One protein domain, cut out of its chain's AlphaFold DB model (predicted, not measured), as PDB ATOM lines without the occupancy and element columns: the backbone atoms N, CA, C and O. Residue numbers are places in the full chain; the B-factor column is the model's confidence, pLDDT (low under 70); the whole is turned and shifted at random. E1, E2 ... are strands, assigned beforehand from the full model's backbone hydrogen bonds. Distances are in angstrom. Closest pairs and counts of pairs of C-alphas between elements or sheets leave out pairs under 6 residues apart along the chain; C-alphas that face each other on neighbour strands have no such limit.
ATOM      1  N   ALA A  10      16.299 -32.736  52.685       78.94
ATOM      2  CA  ALA A  10      16.317 -31.314  52.964       78.94
ATOM      3  C   ALA A  10      16.016 -30.522  51.683       78.94
ATOM      4  O   ALA A  10      16.139 -31.034  50.564       78.94
ATOM      5  N   GLU A  11      15.619 -29.265  51.859       84.50
ATOM      6  CA  GLU A  11      15.584 -28.330  50.738       84.50
ATOM      7  C   GLU A  11      16.971 -28.262  50.102       84.50
ATOM      8  O   GLU A  11      17.992 -28.297  50.794       84.50
ATOM      9  N   HIS A  12      17.007 -28.191  48.779       87.00
ATOM     10  CA  HIS A  12      18.252 -28.160  48.027       87.00
ATOM     11  C   HIS A  12      18.152 -27.184  46.858       87.00
ATOM     12  O   HIS A  12      17.071 -26.733  46.479       87.00
ATOM     13  N   SER A  13      19.309 -26.810  46.317       90.81
ATOM     14  CA  SER A  13      19.389 -25.877  45.196       90.81
ATOM     15  C   SER A  13      18.979 -26.547  43.887       90.81
ATOM     16  O   SER A  13      19.345 -27.698  43.629       90.81
ATOM     17  N   CYS A  14      18.262 -25.799  43.050       92.25
ATOM     18  CA  CYS A  14      18.043 -26.153  41.655       92.25
ATOM     19  C   CYS A  14      19.378 -26.161  40.881       92.25
ATOM     20  O   CYS A  14      20.298 -25.417  41.219       92.25
ATOM     21  N   LYS A  15      19.501 -27.033  39.871       92.62
ATOM     22  CA  LYS A  15      20.695 -27.149  39.010       92.62
ATOM     23  C   LYS A  15      20.502 -26.558  37.610       92.62
ATOM     24  O   LYS A  15      21.455 -26.540  36.838       92.62
ATOM     25  N   GLU A  16      19.293 -26.103  37.300       95.19
ATOM     26  CA  GLU A  16      18.965 -25.485  36.016       95.19
ATOM     27  C   GLU A  16      19.483 -24.041  35.951       95.19
ATOM     28  O   GLU A  16      19.769 -23.413  36.976       95.19
ATOM     29  N   LEU A  17      19.620 -23.514  34.734       95.75
ATOM     30  CA  LEU A  17      20.004 -22.123  34.482       95.75
ATOM     31  C   LEU A  17      18.776 -21.210  34.437       95.75
ATOM     32  O   LEU A  17      17.651 -21.663  34.256       95.75
ATOM     33  N   CYS A  18      19.005 -19.907  34.576       95.12
ATOM     34  CA  CYS A  18      17.967 -18.897  34.425       95.12
ATOM     35  C   CYS A  18      17.304 -18.967  33.037       95.12
ATOM     36  O   CYS A  18      17.970 -18.874  31.997       95.12
ATOM     37  N   GLU A  19      15.979 -19.078  33.042       94.44
ATOM     38  CA  GLU A  19      15.109 -19.127  31.865       94.44
ATOM     39  C   GLU A  19      14.546 -17.755  31.478       94.44
ATOM     40  O   GLU A  19      13.930 -17.625  30.420       94.44
ATOM     41  N   LEU A  20      14.728 -16.732  32.319       92.56
ATOM     42  CA  LEU A  20      14.315 -15.372  31.976       92.56
ATOM     43  C   LEU A  20      15.104 -14.860  30.756       92.56
ATOM     44  O   LEU A  20      16.268 -15.238  30.579       92.56
ATOM     45  N   PRO A  21      14.465 -14.059  29.884       92.19
ATOM     46  CA  PRO A  21      15.124 -13.511  28.707       92.19
ATOM     47  C   PRO A  21      16.204 -12.491  29.098       92.19
ATOM     48  O   PRO A  21      16.170 -11.940  30.198       92.19
ATOM     49  N   GLY A  22      17.170 -12.255  28.207       93.06
ATOM     50  CA  GLY A  22      18.308 -11.388  28.498       93.06
ATOM     51  C   GLY A  22      19.480 -12.106  29.165       93.06
ATOM     52  O   GLY A  22      19.420 -13.269  29.574       93.06
ATOM     53  N   ILE A  23      20.609 -11.420  29.270       95.00
ATOM     54  CA  ILE A  23      21.845 -11.994  29.806       95.00
ATOM     55  C   ILE A  23      21.885 -11.743  31.310       95.00
ATOM     56  O   ILE A  23      21.726 -10.619  31.762       95.00
ATOM     57  N   CYS A  24      22.105 -12.781  32.115       95.25
ATOM     58  CA  CYS A  24      22.105 -12.617  33.573       95.25
ATOM     59  C   CYS A  24      23.341 -11.867  34.072       95.25
ATOM     60  O   CYS A  24      23.287 -11.179  35.084       95.25
ATOM     61  N   PHE A  25      24.480 -12.065  33.409       92.25
ATOM     62  CA  PHE A  25      25.741 -11.481  33.832       92.25
ATOM     63  C   PHE A  25      26.697 -11.291  32.659       92.25
ATOM     64  O   PHE A  25      26.857 -12.180  31.820       92.25
ATOM     65  N   ILE A  26      27.377 -10.153  32.668       89.25
ATOM     66  CA  ILE A  26      28.470  -9.803  31.774       89.25
ATOM     67  C   ILE A  26      29.685  -9.527  32.663       89.25
ATOM     68  O   ILE A  26      29.569  -8.788  33.640       89.25
ATOM     69  N   GLU A  27      30.836 -10.140  32.367       83.31
ATOM     70  CA  GLU A  27      32.069  -9.829  33.107       83.31
ATOM     71  C   GLU A  27      32.449  -8.349  32.900       83.31
ATOM     72  O   GLU A  27      32.569  -7.928  31.748       83.31
ATOM     73  N   PRO A  28      32.618  -7.560  33.983       68.94
ATOM     74  CA  PRO A  28      32.899  -6.126  33.878       68.94
ATOM     75  C   PRO A  28      34.301  -5.853  33.328       68.94
ATOM     76  O   PRO A  28      34.486  -4.895  32.583       68.94
ATOM     77  N   ASP A  29      35.266  -6.722  33.642       67.88
ATOM     78  CA  ASP A  29      36.602  -6.664  33.064       67.88
ATOM     79  C   ASP A  29      36.647  -7.521  31.790       67.88
ATOM     80  O   ASP A  29      36.387  -8.732  31.853       67.88
ATOM     81  N   PRO A  30      36.984  -6.944  30.624       68.31
ATOM     82  CA  PRO A  30      37.131  -7.718  29.404       68.31
ATOM     83  C   PRO A  30      38.272  -8.728  29.546       68.31
ATOM     84  O   PRO A  30      39.336  -8.432  30.094       68.31
ATOM     85  N   LYS A  31      38.082  -9.930  28.996       75.56
ATOM     86  CA  LYS A  31      39.153 -10.927  28.965       75.56
ATOM     87  C   LYS A  31      40.209 -10.507  27.959       75.56
ATOM     88  O   LYS A  31      39.914 -10.439  26.763       75.56
ATOM     89  N   SER A  32      41.423 -10.284  28.457       78.69
ATOM     90  CA  SER A  32      42.618 -10.102  27.647       78.69
ATOM     91  C   SER A  32      43.183 -11.455  27.216       78.69
ATOM     92  O   SER A  32      43.405 -12.356  28.026       78.69
ATOM     93  N   VAL A  33      43.405 -11.609  25.916       83.06
ATOM     94  CA  VAL A  33      44.080 -12.768  25.331       83.06
ATOM     95  C   VAL A  33      45.167 -12.252  24.402       83.06
ATOM     96  O   VAL A  33      44.886 -11.449  23.517       83.06
ATOM     97  N   GLU A  34      46.401 -12.715  24.585       88.69
ATOM     98  CA  GLU A  34      47.468 -12.436  23.624       88.69
ATOM     99  C   GLU A  34      47.134 -13.095  22.284       88.69
ATOM    100  O   GLU A  34      46.910 -14.305  22.196       88.69
ATOM    101  N   SER A  35      47.071 -12.276  21.244       89.81
ATOM    102  CA  SER A  35      46.709 -12.661  19.889       89.81
ATOM    103  C   SER A  35      47.789 -12.196  18.918       89.81
ATOM    104  O   SER A  35      48.623 -11.348  19.234       89.81
ATOM    105  N   VAL A  36      47.799 -12.780  17.724       90.81
ATOM    106  CA  VAL A  36      48.742 -12.425  16.662       90.81
ATOM    107  C   VAL A  36      47.959 -11.824  15.511       90.81
ATOM    108  O   VAL A  36      47.087 -12.466  14.929       90.81
ATOM    109  N   PHE A  37      48.281 -10.580  15.181       91.94
ATOM    110  CA  PHE A  37      47.863  -9.963  13.937       91.94
ATOM    111  C   PHE A  37      48.793 -10.426  12.821       91.94
ATOM    112  O   PHE A  37      50.008 -10.489  13.005       91.94
ATOM    113  N   SER A  38      48.225 -10.712  11.655       92.06
ATOM    114  CA  SER A  38      48.972 -10.940  10.426       92.06
ATOM    115  C   SER A  38      48.240 -10.247   9.290       92.06
ATOM    116  O   SER A  38      47.133 -10.653   8.940       92.06
ATOM    117  N   GLY A  39      48.860  -9.211   8.741       89.94
ATOM    118  CA  GLY A  39      48.343  -8.435   7.619       89.94
ATOM    119  C   GLY A  39      49.353  -8.354   6.485       89.94
ATOM    120  O   GLY A  39      50.392  -9.021   6.507       89.94
ATOM    121  N   ARG A  40      49.069  -7.514   5.489       86.56
ATOM    122  CA  ARG A  40      49.920  -7.370   4.294       86.56
ATOM    123  C   ARG A  40      51.354  -6.934   4.611       86.56
ATOM    124  O   ARG A  40      52.296  -7.445   4.010       86.56
ATOM    125  N   TYR A  41      51.519  -5.989   5.534       83.38
ATOM    126  CA  TYR A  41      52.810  -5.348   5.822       83.38
ATOM    127  C   TYR A  41      53.563  -5.954   7.013       83.38
ATOM    128  O   TYR A  41      54.610  -5.437   7.400       83.38
ATOM    129  N   GLY A  42      53.061  -7.048   7.590       87.44
ATOM    130  CA  GLY A  42      53.745  -7.770   8.657       87.44
ATOM    131  C   GLY A  42      52.806  -8.415   9.668       87.44
ATOM    132  O   GLY A  42      51.583  -8.441   9.511       87.44
ATOM    133  N   SER A  43      53.410  -8.928  10.737       89.88
ATOM    134  CA  SER A  43      52.711  -9.595  11.834       89.88
ATOM    135  C   SER A  43      53.241  -9.097  13.175       89.88
ATOM    136  O   SER A  43      54.438  -8.849  13.314       89.88
ATOM    137  N   PHE A  44      52.369  -8.976  14.172       88.81
ATOM    138  CA  PHE A  44      52.741  -8.550  15.524       88.81
ATOM    139  C   PHE A  44      51.786  -9.125  16.572       88.81
ATOM    140  O   PHE A  44      50.669  -9.538  16.260       88.81
ATOM    141  N   GLN A  45      52.226  -9.144  17.831       90.38
ATOM    142  CA  GLN A  45      51.378  -9.521  18.961       90.38
ATOM    143  C   GLN A  45      50.562  -8.331  19.464       90.38
ATOM    144  O   GLN A  45      51.034  -7.191  19.471       90.38
ATOM    145  N   TYR A  46      49.328  -8.599  19.876       85.44
ATOM    146  CA  TYR A  46      48.459  -7.618  20.508       85.44
ATOM    147  C   TYR A  46      47.552  -8.279  21.541       85.44
ATOM    148  O   TYR A  46      47.153  -9.438  21.408       85.44
ATOM    149  N   THR A  47      47.174  -7.500  22.546       85.44
ATOM    150  CA  THR A  47      46.204  -7.921  23.547       85.44
ATOM    151  C   THR A  47      44.792  -7.732  22.995       85.44
ATOM    152  O   THR A  47      44.348  -6.612  22.747       85.44
ATOM    153  N   LYS A  48      44.080  -8.840  22.795       85.06
ATOM    154  CA  LYS A  48      42.683  -8.863  22.354       85.06
ATOM    155  C   LYS A  48      41.748  -8.774  23.553       85.06
ATOM    156  O   LYS A  48      41.891  -9.563  24.485       85.06
ATOM    157  N   TYR A  49      40.757  -7.888  23.488       82.75
ATOM    158  CA  TYR A  49      39.743  -7.715  24.528       82.75
ATOM    159  C   TYR A  49      38.401  -8.287  24.071       82.75
ATOM    160  O   TYR A  49      37.893  -7.929  23.007       82.75
ATOM    161  N   THR A  50      37.837  -9.202  24.865       79.81
ATOM    162  CA  THR A  50      36.547  -9.854  24.582       79.81
ATOM    163  C   THR A  50      35.623  -9.849  25.789       79.81
ATOM    164  O   THR A  50      36.072  -9.908  26.935       79.81
ATOM    165  N   GLN A  51      34.320  -9.843  25.522       84.75
ATOM    166  CA  GLN A  51      33.285  -9.921  26.543       84.75
ATOM    167  C   GLN A  51      32.675 -11.328  26.593       84.75
ATOM    168  O   GLN A  51      32.400 -11.937  25.558       84.75
ATOM    169  N   VAL A  52      32.463 -11.860  27.801       85.06
ATOM    170  CA  VAL A  52      31.899 -13.205  28.003       85.06
ATOM    171  C   VAL A  52      30.570 -13.109  28.762       85.06
ATOM    172  O   VAL A  52      30.582 -12.818  29.960       85.06
ATOM    173  N   PRO A  53      29.424 -13.383  28.109       89.75
ATOM    174  CA  PRO A  53      28.122 -13.399  28.764       89.75
ATOM    175  C   PRO A  53      27.912 -14.716  29.525       89.75
ATOM    176  O   PRO A  53      28.449 -15.767  29.155       89.75
ATOM    177  N   ARG A  54      27.090 -14.693  30.577       92.56
ATOM    178  CA  ARG A  54      26.704 -15.888  31.340       92.56
ATOM    179  C   ARG A  54      25.219 -15.902  31.674       92.56
ATOM    180  O   ARG A  54      24.637 -14.888  32.056       92.56
ATOM    181  N   ARG A  55      24.632 -17.100  31.619       94.38
ATOM    182  CA  ARG A  55      23.372 -17.416  32.303       94.38
ATOM    183  C   ARG A  55      23.712 -17.940  33.693       94.38
ATOM    184  O   ARG A  55      24.532 -18.848  33.828       94.38
ATOM    185  N   LEU A  56      23.127 -17.333  34.719       95.44
ATOM    186  CA  LEU A  56      23.348 -17.727  36.109       95.44
ATOM    187  C   LEU A  56      22.441 -18.908  36.482       95.44
ATOM    188  O   LEU A  56      21.417 -19.143  35.839       95.44
ATOM    189  N   GLY A  57      22.834 -19.670  37.505       95.56
ATOM    190  CA  GLY A  57      22.044 -20.791  38.018       95.56
ATOM    191  C   GLY A  57      20.775 -20.330  38.733       95.56
ATOM    192  O   GLY A  57      20.735 -19.235  39.292       95.56
ATOM    193  N   CYS A  58      19.747 -21.173  38.729       94.88
ATOM    194  CA  CYS A  58      18.490 -20.905  39.416       94.88
ATOM    195  C   CYS A  58      18.681 -20.814  40.946       94.88
ATOM    196  O   CYS A  58      19.238 -21.723  41.566       94.88
ATOM    197  N   GLU A  59      18.181 -19.742  41.569       94.25
ATOM    198  CA  GLU A  59      18.239 -19.532  43.024       94.25
ATOM    199  C   GLU A  59      17.044 -20.170  43.762       94.25
ATOM    200  O   GLU A  59      17.108 -20.416  44.972       94.25
ATOM    201  N   VAL A  60      15.969 -20.515  43.042       91.25
ATOM    202  CA  VAL A  60      14.758 -21.101  43.633       91.25
ATOM    203  C   VAL A  60      15.078 -22.443  44.297       91.25
ATOM    204  O   VAL A  60      15.620 -23.375  43.689       91.25
ATOM    205  N   LYS A  61      14.735 -22.553  45.584       92.06
ATOM    206  CA  LYS A  61      14.933 -23.776  46.366       92.06
ATOM    207  C   LYS A  61      13.887 -24.817  46.002       92.06
ATOM    208  O   LYS A  61      12.699 -24.524  45.910       92.06
ATOM    209  N   ILE A  62      14.343 -26.053  45.831       90.00
ATOM    210  CA  ILE A  62      13.470 -27.200  45.622       90.00
ATOM    211  C   ILE A  62      12.970 -27.657  47.001       90.00
ATOM    212  O   ILE A  62      13.802 -27.969  47.866       90.00
ATOM    213  N   PRO A  63      11.642 -27.699  47.228       88.44
ATOM    214  CA  PRO A  63      11.078 -28.134  48.498       88.44
ATOM    215  C   PRO A  63      11.476 -29.564  48.860       88.44
ATOM    216  O   PRO A  63      11.813 -30.394  48.010       88.44
ATOM    217  N   ARG A  64      11.379 -29.875  50.154       86.88
ATOM    218  CA  ARG A  64      11.630 -31.226  50.669       86.88
ATOM    219  C   ARG A  64      10.783 -32.252  49.917       86.88
ATOM    220  O   ARG A  64       9.597 -32.031  49.690       86.88
ATOM    221  N   HIS A  65      11.390 -33.390  49.590       84.38
ATOM    222  CA  HIS A  65      10.766 -34.507  48.865       84.38
ATOM    223  C   HIS A  65      10.411 -34.254  47.388       84.38
ATOM    224  O   HIS A  65       9.868 -35.156  46.752       84.38
ATOM    225  N   LEU A  66      10.752 -33.094  46.819       84.69
ATOM    226  CA  LEU A  66      10.637 -32.829  45.383       84.69
ATOM    227  C   LEU A  66      12.013 -32.868  44.709       84.69
ATOM    228  O   LEU A  66      13.033 -32.723  45.370       84.69
ATOM    229  N   THR A  67      12.050 -33.075  43.392       84.69
ATOM    230  CA  THR A  67      13.283 -33.018  42.574       84.69
ATOM    231  C   THR A  67      13.343 -31.789  41.667       84.69
ATOM    232  O   THR A  67      14.355 -31.559  41.012       84.69
ATOM    233  N   ARG A  68      12.261 -31.004  41.625       88.88
ATOM    234  CA  ARG A  68      12.105 -29.756  40.868       88.88
ATOM    235  C   ARG A  68      11.149 -28.824  41.610       88.88
ATOM    236  O   ARG A  68      10.283 -29.306  42.341       88.88
ATOM    237  N   HIS A  69      11.311 -27.518  41.432       91.69
ATOM    238  CA  HIS A  69      10.311 -26.536  41.849       91.69
ATOM    239  C   HIS A  69       9.344 -26.258  40.688       91.69
ATOM    240  O   HIS A  69       9.626 -26.615  39.544       91.69
ATOM    241  N   GLU A  70       8.199 -25.649  40.985       88.88
ATOM    242  CA  GLU A  70       7.266 -25.154  39.967       88.88
ATOM    243  C   GLU A  70       7.609 -23.707  39.580       88.88
ATOM    244  O   GLU A  70       8.306 -23.006  40.320       88.88
ATOM    245  N   GLY A  71       7.134 -23.260  38.416       89.56
ATOM    246  CA  GLY A  71       7.456 -21.940  37.862       89.56
ATOM    247  C   GLY A  71       8.764 -21.908  37.064       89.56
ATOM    248  O   GLY A  71       9.419 -22.931  36.889       89.56
ATOM    249  N   ARG A  72       9.118 -20.723  36.548       90.44
ATOM    250  CA  ARG A  72      10.339 -20.525  35.748       90.44
ATOM    251  C   ARG A  72      11.590 -20.580  36.616       90.44
ATOM    252  O   ARG A  72      11.563 -20.172  37.777       90.44
ATOM    253  N   HIS A  73      12.697 -21.010  36.028       93.81
ATOM    254  CA  HIS A  73      14.006 -20.928  36.661       93.81
ATOM    255  C   HIS A  73      14.530 -19.482  36.627       93.81
ATOM    256  O   HIS A  73      14.685 -18.895  35.556       93.81
ATOM    257  N   THR A  74      14.811 -18.891  37.791       93.00
ATOM    258  CA  THR A  74      15.300 -17.505  37.919       93.00
ATOM    259  C   THR A  74      16.558 -17.459  38.778       93.00
ATOM    260  O   THR A  74      16.680 -18.198  39.754       93.00
ATOM    261  N   HIS A  75      17.507 -16.587  38.439       93.00
ATOM    262  CA  HIS A  75      18.749 -16.439  39.209       93.00
ATOM    263  C   HIS A  75      18.628 -15.491  40.412       93.00
ATOM    264  O   HIS A  75      19.611 -15.252  41.108       93.00
ATOM    265  N   SER A  76      17.434 -14.942  40.643       90.69
ATOM    266  CA  SER A  76      17.095 -14.212  41.857       90.69
ATOM    267  C   SER A  76      15.629 -14.421  42.221       90.69
ATOM    268  O   SER A  76      14.775 -14.569  41.346       90.69
ATOM    269  N   VAL A  77      15.340 -14.432  43.523       86.19
ATOM    270  CA  VAL A  77      13.970 -14.482  44.071       86.19
ATOM    271  C   VAL A  77      13.314 -13.100  44.189       86.19
ATOM    272  O   VAL A  77      12.169 -12.996  44.627       86.19
ATOM    273  N   LYS A  78      14.031 -12.027  43.834       86.75
ATOM    274  CA  LYS A  78      13.466 -10.675  43.761       86.75
ATOM    275  C   LYS A  78      12.549 -10.554  42.532       86.75
ATOM    276  O   LYS A  78      12.830 -11.196  41.527       86.75
ATOM    277  N   PRO A  79      11.474  -9.749  42.597       77.25
ATOM    278  CA  PRO A  79      10.552  -9.582  41.474       77.25
ATOM    279  C   PRO A  79      11.201  -8.899  40.256       77.25
ATOM    280  O   PRO A  79      10.968  -9.344  39.138       77.25
ATOM    281  N   ASP A  80      12.069  -7.907  40.476       82.06
ATOM    282  CA  ASP A  80      12.699  -7.117  39.408       82.06
ATOM    283  C   ASP A  80      14.167  -7.531  39.242       82.06
ATOM    284  O   ASP A  80      15.086  -6.949  39.827       82.06
ATOM    285  N   VAL A  81      14.381  -8.630  38.517       90.75
ATOM    286  CA  VAL A  81      15.721  -9.166  38.254       90.75
ATOM    287  C   VAL A  81      16.264  -8.567  36.966       90.75
ATOM    288  O   VAL A  81      15.813  -8.931  35.879       90.75
ATOM    289  N   PHE A  82      17.278  -7.716  37.091       92.31
ATOM    290  CA  PHE A  82      17.955  -7.122  35.946       92.31
ATOM    291  C   PHE A  82      18.604  -8.203  35.069       92.31
ATOM    292  O   PHE A  82      19.336  -9.070  35.552       92.31
ATOM    293  N   HIS A  83      18.344  -8.128  33.771       95.12
ATOM    294  CA  HIS A  83      19.043  -8.892  32.744       95.12
ATOM    295  C   HIS A  83      19.535  -7.904  31.699       95.12
ATOM    296  O   HIS A  83      18.808  -6.981  31.358       95.12
ATOM    297  N   PHE A  84      20.741  -8.092  31.177       94.25
ATOM    298  CA  PHE A  84      21.260  -7.253  30.105       94.25
ATOM    299  C   PHE A  84      20.563  -7.569  28.779       94.25
ATOM    300  O   PHE A  84      20.137  -8.704  28.525       94.25
ATOM    301  N   CYS A  85      20.489  -6.562  27.922       93.88
ATOM    302  CA  CYS A  85      20.024  -6.680  26.553       93.88
ATOM    303  C   CYS A  85      20.898  -7.654  25.732       93.88
ATOM    304  O   CYS A  85      22.091  -7.825  25.973       93.88
ATOM    305  N   GLU A  86      20.281  -8.343  24.768       93.06
ATOM    306  CA  GLU A  86      20.950  -9.368  23.949       93.06
ATOM    307  C   GLU A  86      21.574  -8.797  22.664       93.06
ATOM    308  O   GLU A  86      22.311  -9.511  21.977       93.06
ATOM    309  N   THR A  87      21.313  -7.523  22.352       89.56
ATOM    310  CA  THR A  87      21.898  -6.834  21.196       89.56
ATOM    311  C   THR A  87      23.411  -6.702  21.349       89.56
ATOM    312  O   THR A  87      23.916  -6.461  22.448       89.56
ATOM    313  N   ARG A  88      24.138  -6.856  20.235       88.38
ATOM    314  CA  ARG A  88      25.599  -6.740  20.162       88.38
ATOM    315  C   ARG A  88      26.016  -5.617  19.226       88.38
ATOM    316  O   ARG A  88      25.390  -5.431  18.187       88.38
ATOM    317  N   CYS A  89      27.132  -4.971  19.550       84.12
ATOM    318  CA  CYS A  89      27.807  -4.051  18.646       84.12
ATOM    319  C   CYS A  89      28.307  -4.797  17.402       84.12
ATOM    320  O   CYS A  89      28.994  -5.821  17.499       84.12
ATOM    321  N   ASN A  90      28.029  -4.228  16.230       84.00
ATOM    322  CA  ASN A  90      28.350  -4.824  14.934       84.00
ATOM    323  C   ASN A  90      29.857  -4.965  14.660       84.00
ATOM    324  O   ASN A  90      30.247  -5.761  13.811       84.00
ATOM    325  N   TYR A  91      30.711  -4.237  15.383       83.44
ATOM    326  CA  TYR A  91      32.159  -4.212  15.144       83.44
ATOM    327  C   TYR A  91      32.963  -5.059  16.134       83.44
ATOM    328  O   TYR A  91      33.925  -5.723  15.740       83.44
ATOM    329  N   CYS A  92      32.586  -5.042  17.417       85.12
ATOM    330  CA  CYS A  92      33.345  -5.701  18.487       85.12
ATOM    331  C   CYS A  92      32.607  -6.861  19.175       85.12
ATOM    332  O   CYS A  92      33.192  -7.504  20.041       85.12
ATOM    333  N   ASP A  93      31.354  -7.153  18.799       87.50
ATOM    334  CA  ASP A  93      30.503  -8.204  19.391       87.50
ATOM    335  C   ASP A  93      30.141  -8.003  20.880       87.50
ATOM    336  O   ASP A  93      29.544  -8.892  21.495       87.50
ATOM    337  N   TYR A  94      30.461  -6.849  21.476       87.19
ATOM    338  CA  TYR A  94      30.113  -6.555  22.869       87.19
ATOM    339  C   TYR A  94      28.607  -6.324  23.007       87.19
ATOM    340  O   TYR A  94      27.985  -5.678  22.168       87.19
ATOM    341  N   PHE A  95      28.032  -6.860  24.077       89.44
ATOM    342  CA  PHE A  95      26.619  -6.771  24.407       89.44
ATOM    343  C   PHE A  95      26.255  -5.415  24.994       89.44
ATOM    344  O   PHE A  95      27.045  -4.805  25.721       89.44
ATOM    345  N   CYS A  96      25.024  -4.997  24.717       88.38
ATOM    346  CA  CYS A  96      24.420  -3.831  25.333       88.38
ATOM    347  C   CYS A  96      24.340  -3.999  26.863       88.38
ATOM    348  O   CYS A  96      23.931  -5.047  27.370       88.38
ATOM    349  N   THR A  97      24.731  -2.964  27.606       89.25
ATOM    350  CA  THR A  97      24.751  -2.947  29.073       89.25
ATOM    351  C   THR A  97      23.446  -2.449  29.699       89.25
ATOM    352  O   THR A  97      23.320  -2.463  30.922       89.25
ATOM    353  N   LEU A  98      22.468  -2.044  28.883       90.44
ATOM    354  CA  LEU A  98      21.121  -1.674  29.325       90.44
ATOM    355  C   LEU A  98      20.261  -2.909  29.636       90.44
ATOM    356  O   LEU A  98      20.596  -4.037  29.266       90.44
ATOM    357  N   GLU A  99      19.135  -2.684  30.314       94.06
ATOM    358  CA  GLU A  99      18.191  -3.743  30.678       94.06
ATOM    359  C   GLU A  99      17.560  -4.404  29.443       94.06
ATOM    360  O   GLU A  99      17.332  -3.779  28.409       94.06
ATOM    361  N   TYR A 100      17.263  -5.695  29.538       93.88
ATOM    362  CA  TYR A 100      16.563  -6.433  28.503       93.88
ATOM    363  C   TYR A 100      15.208  -5.785  28.200       93.88
ATOM    364  O   TYR A 100      14.369  -5.638  29.088       93.88
ATOM    365  N   GLY A 101      14.985  -5.455  26.926       90.12
ATOM    366  CA  GLY A 101      13.754  -4.804  26.480       90.12
ATOM    367  C   GLY A 101      13.681  -3.314  26.816       90.12
ATOM    368  O   GLY A 101      12.577  -2.791  26.900       90.12
ATOM    369  N   HIS A 102      14.822  -2.651  27.029       90.12
ATOM    370  CA  HIS A 102      14.882  -1.199  27.178       90.12
ATOM    371  C   HIS A 102      14.225  -0.474  25.985       90.12
ATOM    372  O   HIS A 102      14.381  -0.892  24.839       90.12
ATOM    373  N   ASP A 103      13.507   0.619  26.261       85.88
ATOM    374  CA  ASP A 103      12.751   1.387  25.254       85.88
ATOM    375  C   ASP A 103      13.626   2.394  24.482       85.88
ATOM    376  O   ASP A 103      13.171   3.006  23.517       85.88
ATOM    377  N   GLN A 104      14.867   2.612  24.926       78.06
ATOM    378  CA  GLN A 104      15.829   3.486  24.259       78.06
ATOM    379  C   GLN A 104      16.144   2.955  22.857       78.06
ATOM    380  O   GLN A 104      16.450   1.773  22.710       78.06
ATOM    381  N   GLU A 105      16.116   3.846  21.861       74.50
ATOM    382  CA  GLU A 105      16.532   3.533  20.486       74.50
ATOM    383  C   GLU A 105      18.028   3.184  20.426       74.50
ATOM    384  O   GLU A 105      18.419   2.279  19.695       74.50
ATOM    385  N   GLU A 106      18.848   3.853  21.243       72.81
ATOM    386  CA  GLU A 106      20.298   3.668  21.265       72.81
ATOM    387  C   GLU A 106      20.738   2.559  22.234       72.81
ATOM    388  O   GLU A 106      20.275   2.470  23.377       72.81
ATOM    389  N   HIS A 107      21.691   1.738  21.789       80.06
ATOM    390  CA  HIS A 107      22.358   0.742  22.628       80.06
ATOM    391  C   HIS A 107      23.661   1.293  23.238       80.06
ATOM    392  O   HIS A 107      24.377   2.077  22.616       80.06
ATOM    393  N   GLU A 108      23.998   0.842  24.451       78.44
ATOM    394  CA  GLU A 108      25.183   1.286  25.205       78.44
ATOM    395  C   GLU A 108      26.108   0.104  25.511       78.44
ATOM    396  O   GLU A 108      25.633  -0.940  25.954       78.44
ATOM    397  N   THR A 109      27.425   0.228  25.305       79.31
ATOM    398  CA  THR A 109      28.394  -0.798  25.727       79.31
ATOM    399  C   THR A 109      29.814  -0.245  25.905       79.31
ATOM    400  O   THR A 109      30.179   0.789  25.358       79.31
ATOM    401  N   GLY A 110      30.664  -0.951  26.656       73.88
ATOM    402  CA  GLY A 110      32.067  -0.584  26.909       73.88
ATOM    403  C   GLY A 110      33.045  -1.062  25.828       73.88
ATOM    404  O   GLY A 110      34.077  -1.619  26.181       73.88
ATOM    405  N   HIS A 111      32.674  -0.928  24.552       78.94
ATOM    406  CA  HIS A 111      33.264  -1.531  23.341       78.94
ATOM    407  C   HIS A 111      34.725  -2.049  23.395       78.94
ATOM    408  O   HIS A 111      35.633  -1.397  23.912       78.94
ATOM    409  N   GLY A 112      34.981  -3.187  22.733       81.06
ATOM    410  CA  GLY A 112      36.293  -3.850  22.685       81.06
ATOM    411  C   GLY A 112      36.990  -3.882  21.320       81.06
ATOM    412  O   GLY A 112      36.824  -2.990  20.485       81.06
ATOM    413  N   SER A 113      37.793  -4.933  21.113       87.19
ATOM    414  CA  SER A 113      38.538  -5.197  19.873       87.19
ATOM    415  C   SER A 113      37.597  -5.382  18.677       87.19
ATOM    416  O   SER A 113      36.677  -6.198  18.738       87.19
TER     417      SER A 113
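What this domain is: This is residues 10 to 113 of the 483 residues of the protein "VWFA domain-containing protein" of Serendipita indica (strain DSM 11827) (UniProt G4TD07). This domain has little regular structure: a long, bent hairpin of strands E1 and E2 makes one end, and its tip, residues 38 to 43, sticks out. The rest is looped chain, residues 10 to 30 and 51 to 113, with no named element. The printed part has 104 residues, 18 of them in named elements, E1 then E2, antiparallel; the class is all strand, with no named helix. It is only just loose, close to extended, with a radius of gyration of the C-alphas of 18.9 A and spans of 67 by 33 by 17 A.

Where its parts are: E1, residues 31 to 39, begins at C-alpha 31 (39.153, -10.927, 28.965) and is 23.4 A long. E2, residues 42 to 50, is 23.5 A long and ends at C-alpha 50 (36.547, -9.854, 24.582).

How they stand to each other: E1 and E2 form a hairpin with a tight link, their directions at 153 degrees. N 35 and O 46 are 2.8 A apart, within hydrogen-bond range. E1 bends by 56 degrees at residue 34, E2 by 58 degrees at residue 45. Outside them, residues 25 to 26 pair with 53 to 54, and 12 to 13 with 61 to 62, both antiparallel.

The domain as a whole: The farthest C-alphas, Tyr 41 and His 65, are 66.9 A apart. The printed part has no cut. pLDDT is under 70 at residues 28 to 30.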